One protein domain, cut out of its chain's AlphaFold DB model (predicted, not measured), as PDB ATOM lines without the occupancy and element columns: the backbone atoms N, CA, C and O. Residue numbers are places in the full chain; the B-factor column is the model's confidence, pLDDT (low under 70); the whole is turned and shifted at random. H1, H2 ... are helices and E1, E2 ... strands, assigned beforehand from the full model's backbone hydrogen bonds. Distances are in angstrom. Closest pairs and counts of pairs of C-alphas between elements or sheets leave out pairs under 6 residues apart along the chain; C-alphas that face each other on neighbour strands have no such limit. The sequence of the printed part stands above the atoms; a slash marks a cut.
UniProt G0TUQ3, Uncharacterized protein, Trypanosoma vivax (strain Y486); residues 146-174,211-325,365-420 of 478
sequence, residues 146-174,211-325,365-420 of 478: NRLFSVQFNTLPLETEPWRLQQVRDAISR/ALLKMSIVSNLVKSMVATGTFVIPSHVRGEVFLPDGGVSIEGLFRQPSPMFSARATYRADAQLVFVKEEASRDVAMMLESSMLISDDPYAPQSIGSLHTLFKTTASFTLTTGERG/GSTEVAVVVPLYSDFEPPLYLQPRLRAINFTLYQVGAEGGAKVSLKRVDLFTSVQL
ATOM      1  N   ASN A 146      31.092  88.293  73.464       65.69
ATOM      2  CA  ASN A 146      32.050  88.061  72.379       65.69
ATOM      3  C   ASN A 146      31.932  86.615  71.903       65.69
ATOM      4  O   ASN A 146      32.278  85.681  72.626       65.69
ATOM      5  N   ARG A 147      31.408  86.415  70.693       71.06
ATOM      6  CA  ARG A 147      31.202  85.073  70.140       71.06
ATOM      7  C   ARG A 147      31.493  85.030  68.654       71.06
ATOM      8  O   ARG A 147      31.062  85.899  67.894       71.06
ATOM      9  N   LEU A 148      32.213  83.980  68.275       66.56
ATOM     10  CA  LEU A 148      32.416  83.577  66.897       66.56
ATOM     11  C   LEU A 148      31.377  82.509  66.550       66.56
ATOM     12  O   LEU A 148      31.281  81.483  67.224       66.56
ATOM     13  N   PHE A 149      30.616  82.750  65.494       73.44
ATOM     14  CA  PHE A 149      29.624  81.832  64.961       73.44
ATOM     15  C   PHE A 149      29.998  81.475  63.528       73.44
ATOM     16  O   PHE A 149      30.250  82.364  62.722       73.44
ATOM     17  N   SER A 150      30.000  80.191  63.186       68.25
ATOM     18  CA  SER A 150      30.136  79.792  61.784       68.25
ATOM     19  C   SER A 150      28.762  79.847  61.118       68.25
ATOM     20  O   SER A 150      27.806  79.251  61.620       68.25
ATOM     21  N   VAL A 151      28.643  80.599  60.023       69.31
ATOM     22  CA  VAL A 151      27.389  80.757  59.282       69.31
ATOM     23  C   VAL A 151      27.401  79.801  58.100       69.31
ATOM     24  O   VAL A 151      28.274  79.861  57.234       69.31
ATOM     25  N   GLN A 152      26.401  78.927  58.042       64.94
ATOM     26  CA  GLN A 152      26.195  78.066  56.886       64.94
ATOM     27  C   GLN A 152      25.500  78.875  55.792       64.94
ATOM     28  O   GLN A 152      24.357  79.304  55.948       64.94
ATOM     29  N   PHE A 153      26.214  79.115  54.695       61.94
ATOM     30  CA  PHE A 153      25.636  79.699  53.494       61.94
ATOM     31  C   PHE A 153      25.161  78.585  52.575       61.94
ATOM     32  O   PHE A 153      25.936  77.706  52.201       61.94
ATOM     33  N   ASN A 154      23.901  78.665  52.168       55.88
ATOM     34  CA  ASN A 154      23.406  77.861  51.071       55.88
ATOM     35  C   ASN A 154      23.740  78.597  49.770       55.88
ATOM     36  O   ASN A 154      23.327  79.734  49.537       55.88
ATOM     37  N   THR A 155      24.491  77.937  48.893       50.34
ATOM     38  CA  THR A 155      24.780  78.408  47.528       50.34
ATOM     39  C   THR A 155      23.619  78.132  46.567       50.34
ATOM     40  O   THR A 155      23.794  78.167  45.349       50.34
ATOM     41  N   LEU A 156      22.439  77.793  47.096       44.59
ATOM     42  CA  LEU A 156      21.275  77.443  46.296       44.59
ATOM     43  C   LEU A 156      20.703  78.700  45.621       44.59
ATOM     44  O   LEU A 156      20.651  79.766  46.240       44.59
ATOM     45  N   PRO A 157      20.266  78.599  44.354       42.84
ATOM     46  CA  PRO A 157      19.589  79.697  43.682       42.84
ATOM     47  C   PRO A 157      18.312  80.085  44.444       42.84
ATOM     48  O   PRO A 157      17.655  79.241  45.063       42.84
ATOM     49  N   LEU A 158      17.960  81.375  44.353       41.66
ATOM     50  CA  LEU A 158      16.779  82.041  44.937       41.66
ATOM     51  C   LEU A 158      15.454  81.263  44.826       41.66
ATOM     52  O   LEU A 158      14.528  81.541  45.580       41.66
ATOM     53  N   GLU A 159      15.356  80.294  43.917       37.97
ATOM     54  CA  GLU A 159      14.186  79.433  43.729       37.97
ATOM     55  C   GLU A 159      13.827  78.594  44.965       37.97
ATOM     56  O   GLU A 159      12.677  78.195  45.118       37.97
ATOM     57  N   THR A 160      14.780  78.351  45.869       39.31
ATOM     58  CA  THR A 160      14.563  77.485  47.044       39.31
ATOM     59  C   THR A 160      14.170  78.229  48.323       39.31
ATOM     60  O   THR A 160      13.768  77.589  49.293       39.31
ATOM     61  N   GLU A 161      14.215  79.568  48.338       43.47
ATOM     62  CA  GLU A 161      13.812  80.381  49.495       43.47
ATOM     63  C   GLU A 161      12.510  81.154  49.196       43.47
ATOM     64  O   GLU A 161      12.549  82.323  48.793       43.47
ATOM     65  N   PRO A 162      11.326  80.533  49.401       48.22
ATOM     66  CA  PRO A 162      10.032  81.096  48.996       48.22
ATOM     67  C   PRO A 162       9.715  82.454  49.640       48.22
ATOM     68  O   PRO A 162       8.996  83.267  49.062       48.22
ATOM     69  N   TRP A 163      10.294  82.747  50.805       50.44
ATOM     70  CA  TRP A 163      10.101  84.007  51.525       50.44
ATOM     71  C   TRP A 163      10.845  85.195  50.886       50.44
ATOM     72  O   TRP A 163      10.356  86.324  50.931       50.44
ATOM     73  N   ARG A 164      11.990  84.972  50.222       48.09
ATOM     74  CA  ARG A 164      12.689  86.033  49.467       48.09
ATOM     75  C   ARG A 164      11.994  86.358  48.160       48.09
ATOM     76  O   ARG A 164      11.919  87.523  47.778       48.09
ATOM     77  N   LEU A 165      11.435  85.341  47.511       50.25
ATOM     78  CA  LEU A 165      10.556  85.522  46.359       50.25
ATOM     79  C   LEU A 165       9.349  86.400  46.716       50.25
ATOM     80  O   LEU A 165       8.920  87.197  45.886       50.25
ATOM     81  N   GLN A 166       8.849  86.309  47.951       50.47
ATOM     82  CA  GLN A 166       7.755  87.143  48.441       50.47
ATOM     83  C   GLN A 166       8.174  88.610  48.611       50.47
ATOM     84  O   GLN A 166       7.509  89.481  48.068       50.47
ATOM     85  N   GLN A 167       9.331  88.900  49.218       52.41
ATOM     86  CA  GLN A 167       9.834  90.283  49.326       52.41
ATOM     87  C   GLN A 167      10.176  90.908  47.968       52.41
ATOM     88  O   GLN A 167       9.926  92.092  47.751       52.41
ATOM     89  N   VAL A 168      10.727  90.126  47.036       52.03
ATOM     90  CA  VAL A 168      10.967  90.578  45.658       52.03
ATOM     91  C   VAL A 168       9.639  90.844  44.954       52.03
ATOM     92  O   VAL A 168       9.496  91.877  44.308       52.03
ATOM     93  N   ARG A 169       8.636  89.975  45.122       47.47
ATOM     94  CA  ARG A 169       7.280  90.188  44.601       47.47
ATOM     95  C   ARG A 169       6.632  91.441  45.195       47.47
ATOM     96  O   ARG A 169       6.038  92.210  44.447       47.47
ATOM     97  N   ASP A 170       6.812  91.689  46.486       52.62
ATOM     98  CA  ASP A 170       6.282  92.866  47.173       52.62
ATOM     99  C   ASP A 170       6.999  94.145  46.723       52.62
ATOM    100  O   ASP A 170       6.348  95.145  46.425       52.62
ATOM    101  N   ALA A 171       8.324  94.117  46.572       51.81
ATOM    102  CA  ALA A 171       9.087  95.220  45.994       51.81
ATOM    103  C   ALA A 171       8.654  95.503  44.545       51.81
ATOM    104  O   ALA A 171       8.407  96.653  44.190       51.81
ATOM    105  N   ILE A 172       8.471  94.458  43.731       54.00
ATOM    106  CA  ILE A 172       7.950  94.558  42.360       54.00
ATOM    107  C   ILE A 172       6.534  95.144  42.353       54.00
ATOM    108  O   ILE A 172       6.235  95.968  41.489       54.00
ATOM    109  N   SER A 173       5.685  94.759  43.311       48.94
ATOM    110  CA  SER A 173       4.316  95.269  43.437       48.94
ATOM    111  C   SER A 173       4.283  96.761  43.795       48.94
ATOM    112  O   SER A 173       3.476  97.510  43.247       48.94
ATOM    113  N   ARG A 174       5.223  97.221  44.631       49.84
ATOM    114  CA  ARG A 174       5.388  98.636  44.994       49.84
ATOM    115  C   ARG A 174       5.915  99.460  43.822       49.84
ATOM    116  O   ARG A 174       5.318 100.474  43.490       49.84
ATOM    117  N   ALA A 211       7.713  94.125  32.080       64.69
ATOM    118  CA  ALA A 211       7.831  92.736  32.516       64.69
ATOM    119  C   ALA A 211       9.176  92.121  32.103       64.69
ATOM    120  O   ALA A 211       9.824  91.471  32.923       64.69
ATOM    121  N   LEU A 212       9.639  92.382  30.878       65.50
ATOM    122  CA  LEU A 212      10.960  91.965  30.405       65.50
ATOM    123  C   LEU A 212      12.085  92.632  31.199       65.50
ATOM    124  O   LEU A 212      13.042  91.960  31.569       65.50
ATOM    125  N   LEU A 213      11.952  93.920  31.522       66.06
ATOM    126  CA  LEU A 213      12.912  94.652  32.347       66.06
ATOM    127  C   LEU A 213      12.903  94.162  33.805       66.06
ATOM    128  O   LEU A 213      13.950  94.017  34.427       66.06
ATOM    129  N   LYS A 214      11.734  93.815  34.350       66.00
ATOM    130  CA  LYS A 214      11.611  93.176  35.670       66.00
ATOM    131  C   LYS A 214      12.285  91.806  35.682       66.00
ATOM    132  O   LYS A 214      13.076  91.522  36.578       66.00
ATOM    133  N   MET A 215      12.014  90.973  34.679       63.53
ATOM    134  CA  MET A 215      12.620  89.647  34.562       63.53
ATOM    135  C   MET A 215      14.122  89.720  34.289       63.53
ATOM    136  O   MET A 215      14.862  88.886  34.806       63.53
ATOM    137  N   SER A 216      14.600  90.723  33.548       63.66
ATOM    138  CA  SER A 216      16.031  90.921  33.315       63.66
ATOM    139  C   SER A 216      16.753  91.371  34.585       63.66
ATOM    140  O   SER A 216      17.806  90.818  34.890       63.66
ATOM    141  N   ILE A 217      16.163  92.268  35.383       69.62
ATOM    142  CA  ILE A 217      16.700  92.662  36.695       69.62
ATOM    143  C   ILE A 217      16.737  91.463  37.641       69.62
ATOM    144  O   ILE A 217      17.772  91.208  38.251       69.62
ATOM    145  N   VAL A 218      15.649  90.693  37.739       68.19
ATOM    146  CA  VAL A 218      15.596  89.496  38.596       68.19
ATOM    147  C   VAL A 218      16.616  88.458  38.131       68.19
ATOM    148  O   VAL A 218      17.388  87.960  38.945       68.19
ATOM    149  N   SER A 219      16.697  88.185  36.827       67.44
ATOM    150  CA  SER A 219      17.714  87.303  36.244       67.44
ATOM    151  C   SER A 219      19.126  87.790  36.569       67.44
ATOM    152  O   SER A 219      19.965  86.993  36.977       67.44
ATOM    153  N   ASN A 220      19.406  89.086  36.429       69.81
ATOM    154  CA  ASN A 220      20.716  89.653  36.741       69.81
ATOM    155  C   ASN A 220      21.030  89.575  38.240       69.81
ATOM    156  O   ASN A 220      22.169  89.306  38.616       69.81
ATOM    157  N   LEU A 221      20.027  89.711  39.104       69.94
ATOM    158  CA  LEU A 221      20.172  89.586  40.552       69.94
ATOM    159  C   LEU A 221      20.433  88.128  40.969       69.94
ATOM    160  O   LEU A 221      21.326  87.863  41.767       69.94
ATOM    161  N   VAL A 222      19.748  87.162  40.353       71.44
ATOM    162  CA  VAL A 222      19.992  85.718  40.544       71.44
ATOM    163  C   VAL A 222      21.365  85.300  40.002       71.44
ATOM    164  O   VAL A 222      22.088  84.515  40.625       71.44
ATOM    165  N   LYS A 223      21.760  85.825  38.837       71.44
ATOM    166  CA  LYS A 223      23.062  85.540  38.218       71.44
ATOM    167  C   LYS A 223      24.217  86.151  39.006       71.44
ATOM    168  O   LYS A 223      25.247  85.499  39.135       71.44
ATOM    169  N   SER A 224      24.040  87.344  39.570       77.00
ATOM    170  CA  SER A 224      25.043  87.993  40.424       77.00
ATOM    171  C   SER A 224      25.102  87.414  41.836       77.00
ATOM    172  O   SER A 224      26.143  87.495  42.476       77.00
ATOM    173  N   MET A 225      24.037  86.794  42.343       79.50
ATOM    174  CA  MET A 225      24.037  86.199  43.678       79.50
ATOM    175  C   MET A 225      25.001  85.006  43.773       79.50
ATOM    176  O   MET A 225      24.901  84.033  43.016       79.50
ATOM    177  N   VAL A 226      25.925  85.082  44.729       80.69
ATOM    178  CA  VAL A 226      26.922  84.045  45.030       80.69
ATOM    179  C   VAL A 226      26.430  83.133  46.147       80.69
ATOM    180  O   VAL A 226      26.499  81.916  46.013       80.69
ATOM    181  N   ALA A 227      25.917  83.708  47.238       80.25
ATOM    182  CA  ALA A 227      25.485  82.936  48.398       80.25
ATOM    183  C   ALA A 227      24.442  83.690  49.240       80.25
ATOM    184  O   ALA A 227      24.470  84.921  49.313       80.25
ATOM    185  N   THR A 228      23.555  82.950  49.914       81.25
ATOM    186  CA  THR A 228      22.672  83.469  50.976       81.25
ATOM    187  C   THR A 228      22.783  82.625  52.230       81.25
ATOM    188  O   THR A 228      23.019  81.419  52.170       81.25
ATOM    189  N   GLY A 229      22.653  83.269  53.379       76.94
ATOM    190  CA  GLY A 229      22.705  82.616  54.674       76.94
ATOM    191  C   GLY A 229      21.853  83.376  55.672       76.94
ATOM    192  O   GLY A 229      21.759  84.601  55.614       76.94
ATOM    193  N   THR A 230      21.242  82.645  56.597       80.25
ATOM    194  CA  THR A 230      20.504  83.235  57.715       80.25
ATOM    195  C   THR A 230      21.116  82.743  59.014       80.25
ATOM    196  O   THR A 230      21.172  81.542  59.268       80.25
ATOM    197  N   PHE A 231      21.577  83.669  59.848       81.94
ATOM    198  CA  PHE A 231      22.037  83.376  61.197       81.94
ATOM    199  C   PHE A 231      20.902  83.629  62.187       81.94
ATOM    200  O   PHE A 231      20.455  84.764  62.337       81.94
ATOM    201  N   VAL A 232      20.440  82.584  62.872       80.31
ATOM    202  CA  VAL A 232      19.416  82.710  63.917       80.31
ATOM    203  C   VAL A 232      20.085  83.129  65.223       80.31
ATOM    204  O   VAL A 232      20.951  82.428  65.747       80.31
ATOM    205  N   ILE A 233      19.665  84.271  65.759       79.12
ATOM    206  CA  ILE A 233      20.176  84.826  67.006       79.12
ATOM    207  C   ILE A 233      19.638  83.980  68.168       79.12
ATOM    208  O   ILE A 233      18.420  83.854  68.324       79.12
ATOM    209  N   PRO A 234      20.512  83.410  69.017       69.12
ATOM    210  CA  PRO A 234      20.063  82.702  70.204       69.12
ATOM    211  C   PRO A 234      19.377  83.683  71.165       69.12
ATOM    212  O   PRO A 234      19.993  84.639  71.637       69.12
ATOM    213  N   SER A 235      18.095  83.442  71.451       65.50
ATOM    214  CA  SER A 235      17.306  84.206  72.419       65.50
ATOM    215  C   SER A 235      17.219  83.497  73.770       65.50
ATOM    216  O   SER A 235      17.184  82.270  73.825       65.50
ATOM    217  N   HIS A 236      17.067  84.277  74.846       58.91
ATOM    218  CA  HIS A 236      16.840  83.794  76.218       58.91
ATOM    219  C   HIS A 236      15.616  82.885  76.393       58.91
ATOM    220  O   HIS A 236      15.499  82.185  77.393       58.91
ATOM    221  N   VAL A 237      14.681  82.897  75.449       55.88
ATOM    222  CA  VAL A 237      13.446  82.120  75.543       55.88
ATOM    223  C   VAL A 237      13.493  81.037  74.475       55.88
ATOM    224  O   VAL A 237      13.177  81.285  73.313       55.88
ATOM    225  N   ARG A 238      13.946  79.840  74.856       55.28
ATOM    226  CA  ARG A 238      13.688  78.614  74.095       55.28
ATOM    227  C   ARG A 238      12.576  77.844  74.789       55.28
ATOM    228  O   ARG A 238      12.624  77.673  76.005       55.28
ATOM    229  N   GLY A 239      11.653  77.296  74.002       53.00
ATOM    230  CA  GLY A 239      10.670  76.313  74.469       53.00
ATOM    231  C   GLY A 239      11.293  75.035  75.052       53.00
ATOM    232  O   GLY A 239      10.576  74.204  75.563       53.00
ATOM    233  N   GLU A 240      12.620  74.873  75.025       52.12
ATOM    234  CA  GLU A 240      13.334  73.770  75.687       52.12
ATOM    235  C   GLU A 240      13.418  73.941  77.216       52.12
ATOM    236  O   GLU A 240      13.641  72.965  77.927       52.12
ATOM    237  N   VAL A 241      13.248  75.165  77.738       53.69
ATOM    238  CA  VAL A 241      13.178  75.405  79.192       53.69
ATOM    239  C   VAL A 241      11.804  75.052  79.734       53.69
ATOM    240  O   VAL A 241      11.716  74.609  80.870       53.69
ATOM    241  N   PHE A 242      10.751  75.206  78.934       57.97
ATOM    242  CA  PHE A 242       9.385  74.883  79.328       57.97
ATOM    243  C   PHE A 242       8.967  73.587  78.648       57.97
ATOM    244  O   PHE A 242       8.665  73.569  77.458       57.97
ATOM    245  N   LEU A 243       8.978  72.490  79.398       68.56
ATOM    246  CA  LEU A 243       8.498  71.209  78.906       68.56
ATOM    247  C   LEU A 243       7.011  71.320  78.497       68.56
ATOM    248  O   LEU A 243       6.280  72.163  79.027       68.56
ATOM    249  N   PRO A 244       6.531  70.477  77.562       66.00
ATOM    250  CA  PRO A 244       5.141  70.511  77.095       66.00
ATOM    251  C   PRO A 244       4.092  70.271  78.197       66.00
ATOM    252  O   PRO A 244       2.913  70.537  77.986       66.00
ATOM    253  N   ASP A 245       4.511  69.767  79.355       77.19
ATOM    254  CA  ASP A 245       3.708  69.560  80.565       77.19
ATOM    255  C   ASP A 245       3.664  70.797  81.492       77.19
ATOM    256  O   ASP A 245       3.019  70.761  82.539       77.19
ATOM    257  N   GLY A 246       4.326  71.897  81.114       67.31
ATOM    258  CA  GLY A 246       4.441  73.121  81.910       67.31
ATOM    259  C   GLY A 246       5.578  73.103  82.938       67.31
ATOM    260  O   GLY A 246       5.739  74.076  83.678       67.31
ATOM    261  N   GLY A 247       6.376  72.032  82.993       74.00
ATOM    262  CA  GLY A 247       7.557  71.937  83.848       74.00
ATOM    263  C   GLY A 247       8.726  72.782  83.339       74.00
ATOM    264  O   GLY A 247       8.826  73.090  82.152       74.00
ATOM    265  N   VAL A 248       9.647  73.145  84.235       69.19
ATOM    266  CA  VAL A 248      10.892  73.835  83.864       69.19
ATOM    267  C   VAL A 248      12.036  72.824  83.803       69.19
ATOM    268  O   VAL A 248      12.385  72.227  84.820       69.19
ATOM    269  N   SER A 249      12.643  72.632  82.628       69.81
ATOM    270  CA  SER A 249      13.821  71.777  82.481       69.81
ATOM    271  C   SER A 249      15.039  72.493  83.055       69.81
ATOM    272  O   SER A 249      15.513  73.488  82.503       69.81
ATOM    273  N   ILE A 250      15.559  71.966  84.164       66.38
ATOM    274  CA  ILE A 250      16.764  72.482  84.819       66.38
ATOM    275  C   ILE A 250      17.980  72.289  83.898       66.38
ATOM    276  O   ILE A 250      18.783  73.210  83.755       66.38
ATOM    277  N   GLU A 251      18.095  71.158  83.189       66.31
ATOM    278  CA  GLU A 251      19.138  70.996  82.167       66.31
ATOM    279  C   GLU A 251      18.981  71.997  81.016       66.31
ATOM    280  O   GLU A 251      19.983  72.529  80.536       66.31
ATOM    281  N   GLY A 252      17.746  72.286  80.591       60.88
ATOM    282  CA  GLY A 252      17.447  73.314  79.594       60.88
ATOM    283  C   GLY A 252      17.888  74.706  80.046       60.88
ATOM    284  O   GLY A 252      18.486  75.437  79.260       60.88
ATOM    285  N   LEU A 253      17.675  75.041  81.324       58.00
ATOM    286  CA  LEU A 253      18.078  76.309  81.938       58.00
ATOM    287  C   LEU A 253      19.605  76.502  81.916       58.00
ATOM    288  O   LEU A 253      20.085  77.575  81.557       58.00
ATOM    289  N   PHE A 254      20.373  75.457  82.244       59.09
ATOM    290  CA  PHE A 254      21.843  75.515  82.270       59.09
ATOM    291  C   PHE A 254      22.504  75.322  80.898       59.09
ATOM    292  O   PHE A 254      23.664  75.697  80.722       59.09
ATOM    293  N   ARG A 255      21.793  74.763  79.909       59.94
ATOM    294  CA  ARG A 255      22.274  74.637  78.521       59.94
ATOM    295  C   ARG A 255      21.983  75.859  77.656       59.94
ATOM    296  O   ARG A 255      22.412  75.875  76.501       59.94
ATOM    297  N   GLN A 256      21.281  76.874  78.167       59.81
ATOM    298  CA  GLN A 256      20.981  78.056  77.368       59.81
ATOM    299  C   GLN A 256      22.268  78.805  76.986       59.81
ATOM    300  O   GLN A 256      22.990  79.295  77.859       59.81
ATOM    301  N   PRO A 257      22.565  78.957  75.682       61.03
ATOM    302  CA  PRO A 257      23.619  79.861  75.269       61.03
ATOM    303  C   PRO A 257      23.228  81.279  75.693       61.03
ATOM    304  O   PRO A 257      22.115  81.719  75.407       61.03
ATOM    305  N   SER A 258      24.144  82.014  76.342       64.31
ATOM    306  CA  SER A 258      23.922  83.445  76.620       64.31
ATOM    307  C   SER A 258      23.467  84.158  75.341       64.31
ATOM    308  O   SER A 258      23.993  83.844  74.263       64.31
ATOM    309  N   PRO A 259      22.500  85.082  75.416       68.50
ATOM    310  CA  PRO A 259      22.017  85.759  74.228       68.50
ATOM    311  C   PRO A 259      23.148  86.588  73.624       68.50
ATOM    312  O   PRO A 259      24.085  87.009  74.310       68.50
ATOM    313  N   MET A 260      23.040  86.830  72.326       74.06
ATOM    314  CA  MET A 260      23.972  87.701  71.617       74.06
ATOM    315  C   MET A 260      23.865  89.157  72.098       74.06
ATOM    316  O   MET A 260      24.881  89.828  72.243       74.06
ATOM    317  N   PHE A 261      22.648  89.616  72.407       78.56
ATOM    318  CA  PHE A 261      22.370  90.931  72.987       78.56
ATOM    319  C   PHE A 261      21.867  90.738  74.418       78.56
ATOM    320  O   PHE A 261      20.758  90.251  74.627       78.56
ATOM    321  N   SER A 262      22.723  91.034  75.392       70.69
ATOM    322  CA  SER A 262      22.485  90.772  76.819       70.69
ATOM    323  C   SER A 262      22.444  92.039  77.675       70.69
ATOM    324  O   SER A 262      21.995  91.991  78.818       70.69
ATOM    325  N   ALA A 263      22.938  93.164  77.158       72.12
ATOM    326  CA  ALA A 263      23.166  94.367  77.941       72.12
ATOM    327  C   ALA A 263      22.921  95.632  77.116       72.12
ATOM    328  O   ALA A 263      22.916  95.625  75.884       72.12
ATOM    329  N   ARG A 264      22.738  96.756  77.813       80.25
ATOM    330  CA  ARG A 264      22.774  98.079  77.190       80.25
ATOM    331  C   ARG A 264      24.230  98.415  76.878       80.25
ATOM    332  O   ARG A 264      24.949  98.905  77.743       80.25
ATOM    333  N   ALA A 265      24.645  98.111  75.660       80.75
ATOM    334  CA  ALA A 265      25.989  98.368  75.183       80.75
ATOM    335  C   ALA A 265      25.987  98.592  73.671       80.75
ATOM    336  O   ALA A 265      24.991  98.340  72.988       80.75
ATOM    337  N   THR A 266      27.127  99.045  73.175       86.25
ATOM    338  CA  THR A 266      27.388  99.254  71.759       86.25
ATOM    339  C   THR A 266      27.920  97.955  71.160       86.25
ATOM    340  O   THR A 266      28.929  97.418  71.613       86.25
ATOM    341  N   TYR A 267      27.232  97.415  70.159       85.62
ATOM    342  CA  TYR A 267      27.574  96.152  69.514       85.62
ATOM    343  C   TYR A 267      28.226  96.387  68.153       85.62
ATOM    344  O   TYR A 267      27.852  97.287  67.400       85.62
ATOM    345  N   ARG A 268      29.181  95.524  67.814       87.56
ATOM    346  CA  ARG A 268      29.822  95.469  66.501       87.56
ATOM    347  C   ARG A 268      29.837  94.035  65.992       87.56
ATOM    348  O   ARG A 268      30.129  93.114  66.758       87.56
ATOM    349  N   ALA A 269      29.591  93.862  64.697       87.94
ATOM    350  CA  ALA A 269      29.780  92.582  64.034       87.94
ATOM    351  C   ALA A 269      30.596  92.706  62.752       87.94
ATOM    352  O   ALA A 269      30.351  93.580  61.921       87.94
ATOM    353  N   ASP A 270      31.506  91.754  62.588       90.12
ATOM    354  CA  ASP A 270      32.365  91.600  61.424       90.12
ATOM    355  C   ASP A 270      32.160  90.184  60.857       90.12
ATOM    356  O   ASP A 270      32.007  89.220  61.610       90.12
ATOM    357  N   ALA A 271      32.167  90.035  59.536       89.50
ATOM    358  CA  ALA A 271      32.114  88.740  58.863       89.50
ATOM    359  C   ALA A 271      33.423  88.470  58.121       89.50
ATOM    360  O   ALA A 271      33.865  89.294  57.320       89.50
ATOM    361  N   GLN A 272      34.020  87.303  58.345       90.69
ATOM    362  CA  GLN A 272      35.110  86.796  57.523       90.69
ATOM    363  C   GLN A 272      34.535  85.905  56.426       90.69
ATOM    364  O   GLN A 272      33.998  84.835  56.697       90.69
ATOM    365  N   LEU A 273      34.677  86.344  55.181       89.81
ATOM    366  CA  LEU A 273      34.326  85.591  53.983       89.81
ATOM    367  C   LEU A 273      35.591  84.909  53.459       89.81
ATOM    368  O   LEU A 273      36.559  85.593  53.127       89.81
ATOM    369  N   VAL A 274      35.597  83.578  53.384       88.75
ATOM    370  CA  VAL A 274      36.741  82.810  52.876       88.75
ATOM    371  C   VAL A 274      36.380  82.170  51.546       88.75
ATOM    372  O   VAL A 274      35.475  81.339  51.461       88.75
ATOM    373  N   PHE A 275      37.118  82.549  50.513       87.94
ATOM    374  CA  PHE A 275      36.957  82.094  49.139       87.94
ATOM    375  C   PHE A 275      38.044  81.091  48.770       87.94
ATOM    376  O   PHE A 275      39.150  81.115  49.316       87.94
ATOM    377  N   VAL A 276      37.733  80.210  47.823       87.44
ATOM    378  CA  VAL A 276      38.726  79.314  47.221       87.44
ATOM    379  C   VAL A 276      39.640  80.135  46.311       87.44
ATOM    380  O   VAL A 276      39.154  80.919  45.497       87.44
ATOM    381  N   LYS A 277      40.959  79.968  46.458       87.12
ATOM    382  CA  LYS A 277      41.952  80.627  45.604       87.12
ATOM    383  C   LYS A 277      41.873  80.048  44.195       87.12
ATOM    384  O   LYS A 277      41.894  78.832  44.017       87.12
ATOM    385  N   GLU A 278      41.787  80.920  43.203       84.00
ATOM    386  CA  GLU A 278      41.750  80.532  41.793       84.00
ATOM    387  C   GLU A 278      43.154  80.585  41.184       84.00
ATOM    388  O   GLU A 278      43.971  81.433  41.547       84.00
ATOM    389  N   GLU A 279      43.429  79.687  40.235       77.44
ATOM    390  CA  GLU A 279      44.713  79.648  39.519       77.44
ATOM    391  C   GLU A 279      44.908  80.882  38.628       77.44
ATOM    392  O   GLU A 279      46.004  81.434  38.542       77.44
ATOM    393  N   ALA A 280      43.830  81.351  37.991       75.38
ATOM    394  CA  ALA A 280      43.818  82.588  37.226       75.38
ATOM    395  C   ALA A 280      43.384  83.745  38.132       75.38
ATOM    396  O   ALA A 280      42.213  83.854  38.499       75.38
ATOM    397  N   SER A 281      44.319  84.631  38.483       78.94
ATOM    398  CA  SER A 281      43.999  85.816  39.278       78.94
ATOM    399  C   SER A 281      43.005  86.708  38.543       78.94
ATOM    400  O   SER A 281      43.300  87.194  37.446       78.94
ATOM    401  N   ARG A 282      41.874  86.994  39.176       83.69
ATOM    402  CA  ARG A 282      40.947  88.027  38.722       83.69
ATOM    403  C   ARG A 282      40.547  88.925  39.877       83.69
ATOM    404  O   ARG A 282      40.459  88.487  41.023       83.69
ATOM    405  N   ASP A 283      40.304  90.181  39.541       85.19
ATOM    406  CA  ASP A 283      39.740  91.144  40.472       85.19
ATOM    407  C   ASP A 283      38.221  91.039  40.386       85.19
ATOM    408  O   ASP A 283      37.632  91.190  39.316       85.19
ATOM    409  N   VAL A 284      37.587  90.759  41.516       86.00
ATOM    410  CA  VAL A 284      36.142  90.596  41.615       86.00
ATOM    411  C   VAL A 284      35.601  91.635  42.578       86.00
ATOM    412  O   VAL A 284      36.035  91.724  43.727       86.00
ATOM    413  N   ALA A 285      34.645  92.429  42.104       88.81
ATOM    414  CA  ALA A 285      33.877  93.329  42.945       88.81
ATOM    415  C   ALA A 285      32.687  92.573  43.539       88.81
ATOM    416  O   ALA A 285      31.927  91.914  42.829       88.81
ATOM    417  N   MET A 286      32.531  92.673  44.851       89.06
ATOM    418  CA  MET A 286      31.514  91.970  45.616       89.06
ATOM    419  C   MET A 286      30.719  92.969  46.452       89.06
ATOM    420  O   MET A 286      31.247  93.980  46.916       89.06
ATOM    421  N   MET A 287      29.443  92.669  46.660       89.38
ATOM    422  CA  MET A 287      28.550  93.422  47.527       89.38
ATOM    423  C   MET A 287      27.902  92.461  48.517       89.38
ATOM    424  O   MET A 287      27.168  91.557  48.126       89.38
ATOM    425  N   LEU A 288      28.185  92.653  49.801       89.12
ATOM    426  CA  LEU A 288      27.538  91.946  50.894       89.12
ATOM    427  C   LEU A 288      26.385  92.796  51.418       89.12
ATOM    428  O   LEU A 288      26.581  93.896  51.923       89.12
ATOM    429  N   GLU A 289      25.182  92.262  51.317       89.62
ATOM    430  CA  GLU A 289      24.002  92.788  51.974       89.62
ATOM    431  C   GLU A 289      23.771  92.028  53.277       89.62
ATOM    432  O   GLU A 289      23.687  90.801  53.279       89.62
ATOM    433  N   SER A 290      23.626  92.756  54.377       89.19
ATOM    434  CA  SER A 290      23.205  92.211  55.661       89.19
ATOM    435  C   SER A 290      21.919  92.887  56.116       89.19
ATOM    436  O   SER A 290      21.775  94.104  55.998       89.19
ATOM    437  N   SER A 291      20.957  92.110  56.601       88.75
ATOM    438  CA  SER A 291      19.699  92.635  57.121       88.75
ATOM    439  C   SER A 291      19.368  92.038  58.482       88.75
ATOM    440  O   SER A 291      19.382  90.823  58.675       88.75
ATOM    441  N   MET A 292      19.093  92.919  59.440       88.94
ATOM    442  CA  MET A 292      18.724  92.554  60.801       88.94
ATOM    443  C   MET A 292      17.220  92.320  60.867       88.94
ATOM    444  O   MET A 292      16.448  93.207  60.499       88.94
ATOM    445  N   LEU A 293      16.801  91.150  61.342       88.56
ATOM    446  CA  LEU A 293      15.397  90.759  61.395       88.56
ATOM    447  C   LEU A 293      14.840  90.814  62.819       88.56
ATOM    448  O   LEU A 293      15.455  90.325  63.777       88.56
ATOM    449  N   ILE A 294      13.639  91.373  62.933       89.44
ATOM    450  CA  ILE A 294      12.893  91.554  64.173       89.44
ATOM    451  C   ILE A 294      11.547  90.820  64.119       89.44
ATOM    452  O   ILE A 294      10.870  90.800  63.095       89.44
ATOM    453  N   SER A 295      11.169  90.210  65.240       87.31
ATOM    454  CA  SER A 295       9.852  89.605  65.469       87.31
ATOM    455  C   SER A 295       8.858  90.648  65.972       87.31
ATOM    456  O   SER A 295       9.230  91.548  66.733       87.31
ATOM    457  N   ASP A 296       7.583  90.507  65.624       83.88
ATOM    458  CA  ASP A 296       6.526  91.322  66.236       83.88
ATOM    459  C   ASP A 296       6.350  90.998  67.716       83.88
ATOM    460  O   ASP A 296       6.304  91.902  68.550       83.88
ATOM    461  N   ASP A 297       6.363  89.706  68.039       79.69
ATOM    462  CA  ASP A 297       6.208  89.210  69.399       79.69
ATOM    463  C   ASP A 297       7.545  88.637  69.930       79.69
ATOM    464  O   ASP A 297       8.141  87.751  69.298       79.69
ATOM    465  N   PRO A 298       8.068  89.127  71.071       73.06
ATOM    466  CA  PRO A 298       9.267  88.574  71.707       73.06
ATOM    467  C   PRO A 298       9.076  87.165  72.298       73.06
ATOM    468  O   PRO A 298      10.073  86.490  72.566       73.06
ATOM    469  N   TYR A 299       7.845  86.691  72.486       72.19
ATOM    470  CA  TYR A 299       7.549  85.405  73.129       72.19
ATOM    471  C   TYR A 299       7.044  84.338  72.157       72.19
ATOM    472  O   TYR A 299       7.217  83.149  72.425       72.19
ATOM    473  N   ALA A 300       6.490  84.731  71.008       70.06
ATOM    474  CA  ALA A 300       6.034  83.778  70.004       70.06
ATOM    475  C   ALA A 300       7.172  83.339  69.056       70.06
ATOM    476  O   ALA A 300       7.925  84.184  68.551       70.06
ATOM    477  N   PRO A 301       7.303  82.031  68.764       66.00
ATOM    478  CA  PRO A 301       8.161  81.559  67.687       66.00
ATOM    479  C   PRO A 301       7.548  81.961  66.339       66.00
ATOM    480  O   PRO A 301       6.448  81.540  65.991       66.00
ATOM    481  N   GLN A 302       8.268  82.781  65.576       69.31
ATOM    482  CA  GLN A 302       7.869  83.217  64.239       69.31
ATOM    483  C   GLN A 302       8.774  82.585  63.179       69.31
ATOM    484  O   GLN A 302       9.966  82.367  63.405       69.31
ATOM    485  N   SER A 303       8.204  82.287  62.010       72.62
ATOM    486  CA  SER A 303       8.981  81.827  60.856       72.62
ATOM    487  C   SER A 303       9.912  82.937  60.358       72.62
ATOM    488  O   SER A 303       9.580  84.113  60.468       72.62
ATOM    489  N   ILE A 304      11.053  82.590  59.752       72.25
ATOM    490  CA  ILE A 304      12.009  83.589  59.230       72.25
ATOM    491  C   ILE A 304      11.336  84.534  58.219       72.25
ATOM    492  O   ILE A 304      11.621  85.727  58.206       72.25
ATOM    493  N   GLY A 305      10.407  84.014  57.410       70.06
ATOM    494  CA  GLY A 305       9.699  84.791  56.391       70.06
ATOM    495  C   GLY A 305       8.677  85.792  56.937       70.06
ATOM    496  O   GLY A 305       8.336  86.731  56.227       70.06
ATOM    497  N   SER A 306       8.210  85.622  58.177       78.38
ATOM    498  CA  SER A 306       7.297  86.570  58.830       78.38
ATOM    499  C   SER A 306       8.025  87.652  59.630       78.38
ATOM    500  O   SER A 306       7.374  88.527  60.187       78.38
ATOM    501  N   LEU A 307       9.358  87.595  59.719       81.81
ATOM    502  CA  LEU A 307      10.134  88.601  60.436       81.81
ATOM    503  C   LEU A 307      10.234  89.891  59.621       81.81
ATOM    504  O   LEU A 307      10.423  89.879  58.401       81.81
ATOM    505  N   HIS A 308      10.190  91.018  60.320       85.50
ATOM    506  CA  HIS A 308      10.353  92.331  59.720       85.50
ATOM    507  C   HIS A 308      11.820  92.742  59.671       85.50
ATOM    508  O   HIS A 308      12.617  92.411  60.547       85.50
ATOM    509  N   THR A 309      12.190  93.500  58.645       85.81
ATOM    510  CA  THR A 309      13.541  94.041  58.518       85.81
ATOM    511  C   THR A 309      13.674  95.291  59.383       85.81
ATOM    512  O   THR A 309      12.995  96.283  59.133       85.81
ATOM    513  N   LEU A 310      14.552  95.260  60.387       86.88
ATOM    514  CA  LEU A 310      14.836  96.412  61.245       86.88
ATOM    515  C   LEU A 310      15.735  97.422  60.526       86.88
ATOM    516  O   LEU A 310      15.422  98.605  60.454       86.88
ATOM    517  N   PHE A 311      16.860  96.947  59.997       88.31
ATOM    518  CA  PHE A 311      17.766  97.744  59.181       88.31
ATOM    519  C   PHE A 311      18.499  96.853  58.181       88.31
ATOM    520  O   PHE A 311      18.586  95.631  58.348       88.31
ATOM    521  N   LYS A 312      19.028  97.487  57.136       88.62
ATOM    522  CA  LYS A 312      19.793  96.852  56.068       88.62
ATOM    523  C   LYS A 312      21.094  97.617  55.871       88.62
ATOM    524  O   LYS A 312      21.068  98.834  55.707       88.62
ATOM    525  N   THR A 313      22.200  96.889  55.847       88.56
ATOM    526  CA  THR A 313      23.539  97.431  55.619       88.56
ATOM    527  C   THR A 313      24.160  96.745  54.416       88.56
ATOM    528  O   THR A 313      24.118  95.520  54.297       88.56
ATOM    529  N   THR A 314      24.752  97.528  53.522       88.12
ATOM    530  CA  THR A 314      25.456  97.026  52.339       88.12
ATOM    531  C   THR A 314      26.924  97.406  52.409       88.12
ATOM    532  O   THR A 314      27.246  98.581  52.560       88.12
ATOM    533  N   ALA A 315      27.806  96.425  52.254       89.12
ATOM    534  CA  ALA A 315      29.245  96.620  52.203       89.12
ATOM    535  C   ALA A 315      29.786  96.123  50.860       89.12
ATOM    536  O   ALA A 315      29.615  94.959  50.498       89.12
ATOM    537  N   SER A 316      30.435  97.008  50.110       88.94
ATOM    538  CA  SER A 316      31.103  96.670  48.853       88.94
ATOM    539  C   SER A 316      32.600  96.505  49.073       88.94
ATOM    540  O   SER A 316      33.223  97.349  49.717       88.94
ATOM    541  N   PHE A 317      33.191  95.464  48.500       89.88
ATOM    542  CA  PHE A 317      34.627  95.220  48.567       89.88
ATOM    543  C   PHE A 317      35.132  94.617  47.260       89.88
ATOM    544  O   PHE A 317      34.378  94.010  46.499       89.88
ATOM    545  N   THR A 318      36.422  94.784  46.994       88.25
ATOM    546  CA  THR A 318      37.104  94.141  45.872       88.25
ATOM    547  C   THR A 318      38.050  93.073  46.395       88.25
ATOM    548  O   THR A 318      38.691  93.234  47.433       88.25
ATOM    549  N   LEU A 319      38.106  91.954  45.685       87.00
ATOM    550  CA  LEU A 319      38.913  90.796  46.032       87.00
ATOM    551  C   LEU A 319      39.728  90.357  44.821       87.00
ATOM    552  O   LEU A 319      39.176  90.163  43.744       87.00
ATOM    553  N   THR A 320      41.020  90.123  45.016       86.06
ATOM    554  CA  THR A 320      41.869  89.401  44.061       86.06
ATOM    555  C   THR A 320      41.813  87.906  44.384       86.06
ATOM    556  O   THR A 320      42.297  87.497  45.440       86.06
ATOM    557  N   THR A 321      41.227  87.083  43.509       82.88
ATOM    558  CA  THR A 321      41.003  85.643  43.773       82.88
ATOM    559  C   THR A 321      42.273  84.790  43.744       82.88
ATOM    560  O   THR A 321      42.259  83.659  44.228       82.88
ATOM    561  N   GLY A 322      43.378  85.314  43.213       78.81
ATOM    562  CA  GLY A 322      44.640  84.592  43.065       78.81
ATOM    563  C   GLY A 322      45.847  85.521  42.988       78.81
ATOM    564  O   GLY A 322      45.716  86.747  42.994       78.81
ATOM    565  N   GLU A 323      47.039  84.933  42.908       73.56
ATOM    566  CA  GLU A 323      48.277  85.691  42.720       73.56
ATOM    567  C   GLU A 323      48.349  86.218  41.293       73.56
ATOM    568  O   GLU A 323      48.300  85.447  40.335       73.56
ATOM    569  N   ARG A 324      48.479  87.542  41.143       71.06
ATOM    570  CA  ARG A 324      48.706  88.132  39.825       71.06
ATOM    571  C   ARG A 324      49.982  87.547  39.247       71.06
ATOM    572  O   ARG A 324      51.049  87.709  39.836       71.06
ATOM    573  N   GLY A 325      49.854  86.891  38.094       59.59
ATOM    574  CA  GLY A 325      50.977  86.395  37.308       59.59
ATOM    575  C   GLY A 325      51.911  87.550  36.971       59.59
ATOM    576  O   GLY A 325      51.710  88.276  36.001       59.59
ATOM    577  N   GLY A 365      46.830  80.726  53.060       76.81
ATOM    578  CA  GLY A 365      47.118  81.634  51.932       76.81
ATOM    579  C   GLY A 365      47.553  80.950  50.621       76.81
ATOM    580  O   GLY A 365      47.566  81.576  49.557       76.81
ATOM    581  N   SER A 366      47.879  79.654  50.663       79.75
ATOM    582  CA  SER A 366      48.165  78.860  49.464       79.75
ATOM    583  C   SER A 366      46.906  78.412  48.717       79.75
ATOM    584  O   SER A 366      46.974  78.217  47.510       79.75
ATOM    585  N   THR A 367      45.767  78.275  49.402       82.62
ATOM    586  CA  THR A 367      44.532  77.675  48.849       82.62
ATOM    587  C   THR A 367      43.292  78.543  49.027       82.62
ATOM    588  O   THR A 367      42.272  78.303  48.386       82.62
ATOM    589  N   GLU A 368      43.362  79.550  49.890       85.75
ATOM    590  CA  GLU A 368      42.222  80.342  50.330       85.75
ATOM    591  C   GLU A 368      42.558  81.827  50.305       85.75
ATOM    592  O   GLU A 368      43.691  82.239  50.575       85.75
ATOM    593  N   VAL A 369      41.535  82.636  50.045       86.62
ATOM    594  CA  VAL A 369      41.601  84.090  50.171       86.62
ATOM    595  C   VAL A 369      40.497  84.538  51.116       86.62
ATOM    596  O   VAL A 369      39.327  84.238  50.887       86.62
ATOM    597  N   ALA A 370      40.858  85.238  52.190       87.31
ATOM    598  CA  ALA A 370      39.904  85.717  53.181       87.31
ATOM    599  C   ALA A 370      39.747  87.239  53.119       87.31
ATOM    600  O   ALA A 370      40.729  87.970  52.996       87.31
ATOM    601  N   VAL A 371      38.509  87.707  53.264       88.94
ATOM    602  CA  VAL A 371      38.163  89.126  53.393       88.94
ATOM    603  C   VAL A 371      37.336  89.307  54.654       88.94
ATOM    604  O   VAL A 371      36.381  88.568  54.877       88.94
ATOM    605  N   VAL A 372      37.693  90.291  55.476       89.19
ATOM    606  CA  VAL A 372      36.905  90.676  56.654       89.19
ATOM    607  C   VAL A 372      36.098  91.920  56.309       89.19
ATOM    608  O   VAL A 372      36.662  92.925  55.880       89.19
ATOM    609  N   VAL A 373      34.782  91.845  56.490       90.00
ATOM    610  CA  VAL A 373      33.832  92.901  56.137       90.00
ATOM    611  C   VAL A 373      33.045  93.310  57.386       90.00
ATOM    612  O   VAL A 373      32.488  92.433  58.051       90.00
ATOM    613  N   PRO A 374      32.968  94.610  57.724       89.56
ATOM    614  CA  PRO A 374      32.108  95.072  58.808       89.56
ATOM    615  C   PRO A 374      30.634  94.965  58.385       89.56
ATOM    616  O   PRO A 374      30.259  95.411  57.302       89.56
ATOM    617  N   LEU A 375      29.798  94.371  59.236       88.25
ATOM    618  CA  LEU A 375      28.357  94.219  58.995       88.25
ATOM    619  C   LEU A 375      27.568  95.375  59.599       88.25
ATOM    620  O   LEU A 375      26.717  95.980  58.954       88.25
ATOM    621  N   TYR A 376      27.868  95.679  60.858       87.62
ATOM    622  CA  TYR A 376      27.386  96.861  61.550       87.62
ATOM    623  C   TYR A 376      28.417  97.283  62.591       87.62
ATOM    624  O   TYR A 376      29.000  96.451  63.296       87.62
ATOM    625  N   SER A 377      28.628  98.589  62.678       85.75
ATOM    626  CA  SER A 377      29.354  99.234  63.761       85.75
ATOM    627  C   SER A 377      28.366 100.033  64.597       85.75
ATOM    628  O   SER A 377      27.340 100.488  64.093       85.75
ATOM    629  N   ASP A 378      28.679 100.179  65.877       85.94
ATOM    630  CA  ASP A 378      27.988 101.108  66.767       85.94
ATOM    631  C   ASP A 378      26.482 100.837  66.944       85.94
ATOM    632  O   ASP A 378      25.676 101.747  67.127       85.94
ATOM    633  N   PHE A 379      26.078  99.563  66.894       88.25
ATOM    634  CA  PHE A 379      24.678  99.181  67.042       88.25
ATOM    635  C   PHE A 379      24.279  99.125  68.519       88.25
ATOM    636  O   PHE A 379      24.720  98.247  69.256       88.25
ATOM    637  N   GLU A 380      23.411 100.038  68.951       89.44
ATOM    638  CA  GLU A 380      22.899 100.113  70.326       89.44
ATOM    639  C   GLU A 380      21.406  99.757  70.375       89.44
ATOM    640  O   GLU A 380      20.553 100.649  70.393       89.44
ATOM    641  N   PRO A 381      21.039  98.461  70.383       85.06
ATOM    642  CA  PRO A 381      19.642  98.070  70.447       85.06
ATOM    643  C   PRO A 381      19.047  98.454  71.812       85.06
ATOM    644  O   PRO A 381      19.544  97.993  72.850       85.06
ATOM    645  N   PRO A 382      17.948  99.232  71.844       85.69
ATOM    646  CA  PRO A 382      17.195  99.474  73.066       85.69
ATOM    647  C   PRO A 382      16.796  98.160  73.743       85.69
ATOM    648  O   PRO A 382      16.412  97.207  73.065       85.69
ATOM    649  N   LEU A 383      16.824  98.119  75.080       82.00
ATOM    650  CA  LEU A 383      16.572  96.897  75.864       82.00
ATOM    651  C   LEU A 383      15.242  96.206  75.515       82.00
ATOM    652  O   LEU A 383      15.168  94.982  75.514       82.00
ATOM    653  N   TYR A 384      14.210  96.975  75.161       82.31
ATOM    654  CA  TYR A 384      12.906  96.435  74.763       82.31
ATOM    655  C   TYR A 384      12.905  95.787  73.364       82.31
ATOM    656  O   TYR A 384      12.052  94.946  73.084       82.31
ATOM    657  N   LEU A 385      13.845  96.153  72.481       83.88
ATOM    658  CA  LEU A 385      14.001  95.544  71.154       83.88
ATOM    659  C   LEU A 385      14.894  94.305  71.182       83.88
ATOM    660  O   LEU A 385      14.684  93.412  70.368       83.88
ATOM    661  N   GLN A 386      15.841  94.210  72.119       84.12
ATOM    662  CA  GLN A 386      16.776  93.082  72.223       84.12
ATOM    663  C   GLN A 386      16.116  91.688  72.171       84.12
ATOM    664  O   GLN A 386      16.571  90.872  71.371       84.12
ATOM    665  N   PRO A 387      15.024  91.388  72.912       79.62
ATOM    666  CA  PRO A 387      14.383  90.068  72.846       79.62
ATOM    667  C   PRO A 387      13.637  89.811  71.528       79.62
ATOM    668  O   PRO A 387      13.320  88.665  71.212       79.62
ATOM    669  N   ARG A 388      13.352  90.863  70.751       85.44
ATOM    670  CA  ARG A 388      12.674  90.769  69.454       85.44
ATOM    671  C   ARG A 388      13.652  90.521  68.303       85.44
ATOM    672  O   ARG A 388      13.207  90.147  67.223       85.44
ATOM    673  N   LEU A 389      14.957  90.708  68.506       86.88
ATOM    674  CA  LEU A 389      15.991  90.437  67.505       86.88
ATOM    675  C   LEU A 389      16.145  88.922  67.318       86.88
ATOM    676  O   LEU A 389      16.528  88.216  68.250       86.88
ATOM    677  N   ARG A 390      15.825  88.413  66.122       84.25
ATOM    678  CA  ARG A 390      15.723  86.960  65.878       84.25
ATOM    679  C   ARG A 390      16.735  86.406  64.904       84.25
ATOM    680  O   ARG A 390      17.170  85.275  65.088       84.25
ATOM    681  N   ALA A 391      17.079  87.146  63.861       84.56
ATOM    682  CA  ALA A 391      17.988  86.633  62.852       84.56
ATOM    683  C   ALA A 391      18.733  87.748  62.123       84.56
ATOM    684  O   ALA A 391      18.319  88.907  62.131       84.56
ATOM    685  N   ILE A 392      19.833  87.369  61.483       86.88
ATOM    686  CA  ILE A 392      20.594  88.204  60.565       86.88
ATOM    687  C   ILE A 392      20.647  87.476  59.232       86.88
ATOM    688  O   ILE A 392      21.138  86.351  59.148       86.88
ATOM    689  N   ASN A 393      20.146  88.125  58.195       86.56
ATOM    690  CA  ASN A 393      20.209  87.637  56.831       86.56
ATOM    691  C   ASN A 393      21.436  88.198  56.136       86.56
ATOM    692  O   ASN A 393      21.732  89.386  56.251       86.56
ATOM    693  N   PHE A 394      22.090  87.362  55.346       86.81
ATOM    694  CA  PHE A 394      23.246  87.726  54.552       86.81
ATOM    695  C   PHE A 394      23.016  87.339  53.102       86.81
ATOM    696  O   PHE A 394      22.613  86.215  52.807       86.81
ATOM    697  N   THR A 395      23.321  88.250  52.191       86.19
ATOM    698  CA  THR A 395      23.352  87.964  50.761       86.19
ATOM    699  C   THR A 395      24.620  88.501  50.157       86.19
ATOM    700  O   THR A 395      24.919  89.684  50.283       86.19
ATOM    701  N   LEU A 396      25.348  87.640  49.468       87.38
ATOM    702  CA  LEU A 396      26.565  88.009  48.782       87.38
ATOM    703  C   LEU A 396      26.310  88.065  47.279       87.38
ATOM    704  O   LEU A 396      25.875  87.079  46.683       87.38
ATOM    705  N   TYR A 397      26.612  89.207  46.675       86.75
ATOM    706  CA  TYR A 397      26.488  89.460  45.244       86.75
ATOM    707  C   TYR A 397      27.859  89.715  44.621       86.75
ATOM    708  O   TYR A 397      28.709  90.373  45.217       86.75
ATOM    709  N   GLN A 398      28.048  89.235  43.400       87.75
ATOM    710  CA  GLN A 398      29.178  89.518  42.530       87.75
ATOM    711  C   GLN A 398      28.761  90.573  41.504       87.75
ATOM    712  O   GLN A 398      27.892  90.341  40.661       87.75
ATOM    713  N   VAL A 399      29.384  91.744  41.574       82.38
ATOM    714  CA  VAL A 399      29.107  92.870  40.680       82.38
ATOM    715  C   VAL A 399      29.813  92.626  39.344       82.38
ATOM    716  O   VAL A 399      31.008  92.342  39.312       82.38
ATOM    717  N   GLY A 400      29.074  92.718  38.233       71.25
ATOM    718  CA  GLY A 400      29.625  92.511  36.886       71.25
ATOM    719  C   GLY A 400      29.802  91.042  36.478       71.25
ATOM    720  O   GLY A 400      30.637  90.740  35.635       71.25
ATOM    721  N   ALA A 401      29.020  90.118  37.048       61.00
ATOM    722  CA  ALA A 401      29.067  88.685  36.725       61.00
ATOM    723  C   ALA A 401      28.525  88.309  35.322       61.00
ATOM    724  O   ALA A 401      28.280  87.132  35.057       61.00
ATOM    725  N   GLU A 402      28.305  89.272  34.420       56.88
ATOM    726  CA  GLU A 402      27.775  89.007  33.077       56.88
ATOM    727  C   GLU A 402      28.819  88.250  32.232       56.88
ATOM    728  O   GLU A 402      29.696  88.836  31.608       56.88
ATOM    729  N   GLY A 403      28.748  86.913  32.255       56.88
ATOM    730  CA  GLY A 403      29.568  86.011  31.433       56.88
ATOM    731  C   GLY A 403      30.777  85.369  32.127       56.88
ATOM    732  O   GLY A 403      31.432  84.524  31.522       56.88
ATOM    733  N   GLY A 404      31.068  85.712  33.387       64.69
ATOM    734  CA  GLY A 404      32.162  85.115  34.169       64.69
ATOM    735  C   GLY A 404      31.708  83.977  35.095       64.69
ATOM    736  O   GLY A 404      30.581  83.976  35.583       64.69
ATOM    737  N   ALA A 405      32.596  83.020  35.395       72.94
ATOM    738  CA  ALA A 405      32.340  81.992  36.413       72.94
ATOM    739  C   ALA A 405      32.131  82.627  37.802       72.94
ATOM    740  O   ALA A 405      32.823  83.586  38.146       72.94
ATOM    741  N   LYS A 406      31.215  82.103  38.624       80.06
ATOM    742  CA  LYS A 406      31.002  82.604  39.994       80.06
ATOM    743  C   LYS A 406      32.200  82.273  40.885       80.06
ATOM    744  O   LYS A 406      32.788  81.203  40.740       80.06
ATOM    745  N   VAL A 407      32.556  83.172  41.801       82.19
ATOM    746  CA  VAL A 407      33.586  82.881  42.814       82.19
ATOM    747  C   VAL A 407      33.047  81.851  43.809       82.19
ATOM    748  O   VAL A 407      31.897  81.939  44.237       82.19
ATOM    749  N   SER A 408      33.878  80.881  44.192       84.00
ATOM    750  CA  SER A 408      33.500  79.843  45.156       84.00
ATOM    751  C   SER A 408      33.750  80.303  46.596       84.00
ATOM    752  O   SER A 408      34.895  80.527  47.002       84.00
ATOM    753  N   LEU A 409      32.672  80.451  47.370       83.62
ATOM    754  CA  LEU A 409      32.710  80.755  48.800       83.62
ATOM    755  C   LEU A 409      32.814  79.444  49.595       83.62
ATOM    756  O   LEU A 409      31.948  78.582  49.479       83.62
ATOM    757  N   LYS A 410      33.865  79.297  50.408       82.81
ATOM    758  CA  LYS A 410      34.149  78.073  51.173       82.81
ATOM    759  C   LYS A 410      33.521  78.086  52.564       82.81
ATOM    760  O   LYS A 410      32.963  77.082  52.993       82.81
ATOM    761  N   ARG A 411      33.655  79.199  53.288       83.81
ATOM    762  CA  ARG A 411      33.096  79.375  54.638       83.81
ATOM    763  C   ARG A 411      32.877  80.846  54.954       83.81
ATOM    764  O   ARG A 411      33.533  81.713  54.370       83.81
ATOM    765  N   VAL A 412      31.983  81.097  55.906       84.31
ATOM    766  CA  VAL A 412      31.767  82.420  56.484       84.31
ATOM    767  C   VAL A 412      31.703  82.309  57.990       84.31
ATOM    768  O   VAL A 412      30.900  81.549  58.527       84.31
ATOM    769  N   ASP A 413      32.513  83.114  58.659       85.50
ATOM    770  CA  ASP A 413      32.523  83.192  60.109       85.50
ATOM    771  C   ASP A 413      32.072  84.590  60.534       85.50
ATOM    772  O   ASP A 413      32.602  85.605  60.083       85.50
ATOM    773  N   LEU A 414      31.048  84.638  61.377       85.62
ATOM    774  CA  LEU A 414      30.474  85.842  61.954       85.62
ATOM    775  C   LEU A 414      31.081  86.054  63.336       85.62
ATOM    776  O   LEU A 414      30.889  85.242  64.240       85.62
ATOM    777  N   PHE A 415      31.771  87.169  63.523       85.44
ATOM    778  CA  PHE A 415      32.226  87.600  64.830       85.44
ATOM    779  C   PHE A 415      31.339  88.726  65.342       85.44
ATOM    780  O   PHE A 415      31.132  89.733  64.669       85.44
ATOM    781  N   THR A 416      30.826  88.547  66.552       83.62
ATOM    782  CA  THR A 416      29.996  89.533  67.243       83.62
ATOM    783  C   THR A 416      30.699  89.926  68.526       83.62
ATOM    784  O   THR A 416      31.229  89.066  69.233       83.62
ATOM    785  N   SER A 417      30.739  91.225  68.797       81.38
ATOM    786  CA  SER A 417      31.415  91.767  69.968       81.38
ATOM    787  C   SER A 417      30.651  92.923  70.580       81.38
ATOM    788  O   SER A 417      29.974  93.689  69.890       81.38
ATOM    789  N   VAL A 418      30.795  93.050  71.893       82.00
ATOM    790  CA  VAL A 418      30.396  94.244  72.632       82.00
ATOM    791  C   VAL A 418      31.603  95.166  72.701       82.00
ATOM    792  O   VAL A 418      32.700  94.723  73.046       82.00
ATOM    793  N   GLN A 419      31.417  96.447  72.394       77.44
ATOM    794  CA  GLN A 419      32.435  97.451  72.659       77.44
ATOM    795  C   GLN A 419      32.634  97.545  74.167       77.44
ATOM    796  O   GLN A 419      31.783  98.017  74.922       77.44
ATOM    797  N   LEU A 420      33.780  97.039  74.599       73.12
ATOM    798  CA  LEU A 420      34.243  97.175  75.967       73.12
ATOM    799  C   LEU A 420      34.691  98.621  76.189       73.12
ATOM    800  O   LEU A 420      35.072  99.307  75.246       73.12
TER     801      LEU A 420
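Overview. This is residues 146 to 174, 211 to 325 and 365 to 420 of the 478 residues of an uncharacterized protein of Trypanosoma vivax (strain Y486) (UniProt G0TUQ3). Two twisted four-stranded sheets lie face to face as a sandwich with crossed strands: E2, E7, E4 and E5 make one sheet, E1, E8, E3 and E6 the other. H2 meets the first sheet with its residues 219 to 224, beside the strands, and points away from the sandwich; H1 stands near H2 with no contact to either sheet, and H3 sits far out between two long links with no other named element. The printed part has 200 residues, with the order E1 H1 H2 E2 H3 E3 E4 E5 E6 E7 E8; both sheets are antiparallel and the class is mixed, helices and strands. It is compact, with a radius of gyration of the C-alphas of 19.2 A and spans of 62 by 45 by 30 A.

Along the chain. Find C-alpha 225 at (24.037, 86.199, 43.678), where E2, residues 225 to 232, begins. Its sheet also holds E7, residues 389 to 399, 30.0 A long; E4, residues 283 to 294, 35.8 A; and E5, residues 308 to 320, 35.3 A, which bends by 61 degrees at residue 311. In the other sheet look for E1, residues 147 to 151, from C-alpha 147 at (31.202, 85.073, 70.140); E3, residues 267 to 276, 30.1 A; E6, residues 368 to 379, 30.7 A; and E8, residues 409 to 418, 27.5 A, which ends with C-alpha 418 at (30.396, 94.244, 72.632). The helices are H1, residues 162 to 174, 18.6 A; H2, residues 211 to 224, 19.5 A; and H3, residues 250 to 254.

Arrangement. Read the first sheet as E2 - E7 - E4 - E5: N 229 and O 394 are 3.0 A apart, N 289 and O 395 2.8 A, and N 288 and O 315 2.8 A; E4 and E5 form a hairpin. The second runs E1 - E8 - E3 - E6: look at N 149 and O 414, 2.8 A, N 272 and O 413, 2.8 A, and N 271 and O 373, 2.8 A. The sheets form a sandwich, two sheets face to face: the parts that face each other are 10.0 A centre to centre, and the strands of the one stand at 41 degrees to those of the other. They also form a jelly roll, one long hairpin wound over both sheets, pairing E1 with E8, E2 with E7, E3 with E6 and E4 with E5. Between the sheets, the closest C-alphas of E5 and E6, Thr 313 and Leu 375, are 6.7 A apart. H2 is on the first sheet at a height of 8.7 A, over none of its strands; its closest C-alpha pair with E7 is Ser 224 and Gln 398, 4.9 A. H1 and H2 are close but not clearly touching, Ile 172 and Lys 214 having the closest C-alphas, 7.8 A. H3 is on neither sheet. In H1, H2 and H3 every O i to N i+4 pair is within hydrogen-bond range.

Size, cuts and confidence. The farthest C-alphas, Asp 245 and Gly 325, are 66.2 A apart. Residues 175 to 210 and 326 to 364 are not printed; the gaps are 14.0 A and 15.9 A between C-alphas. The links E2 to H3, H3 to E3 and E4 to E5 are long. The mean pLDDT of the printed part is 74.7; 69 printed residues are under 70, among them 150 to 174, 211 to 221 and 248 to 259.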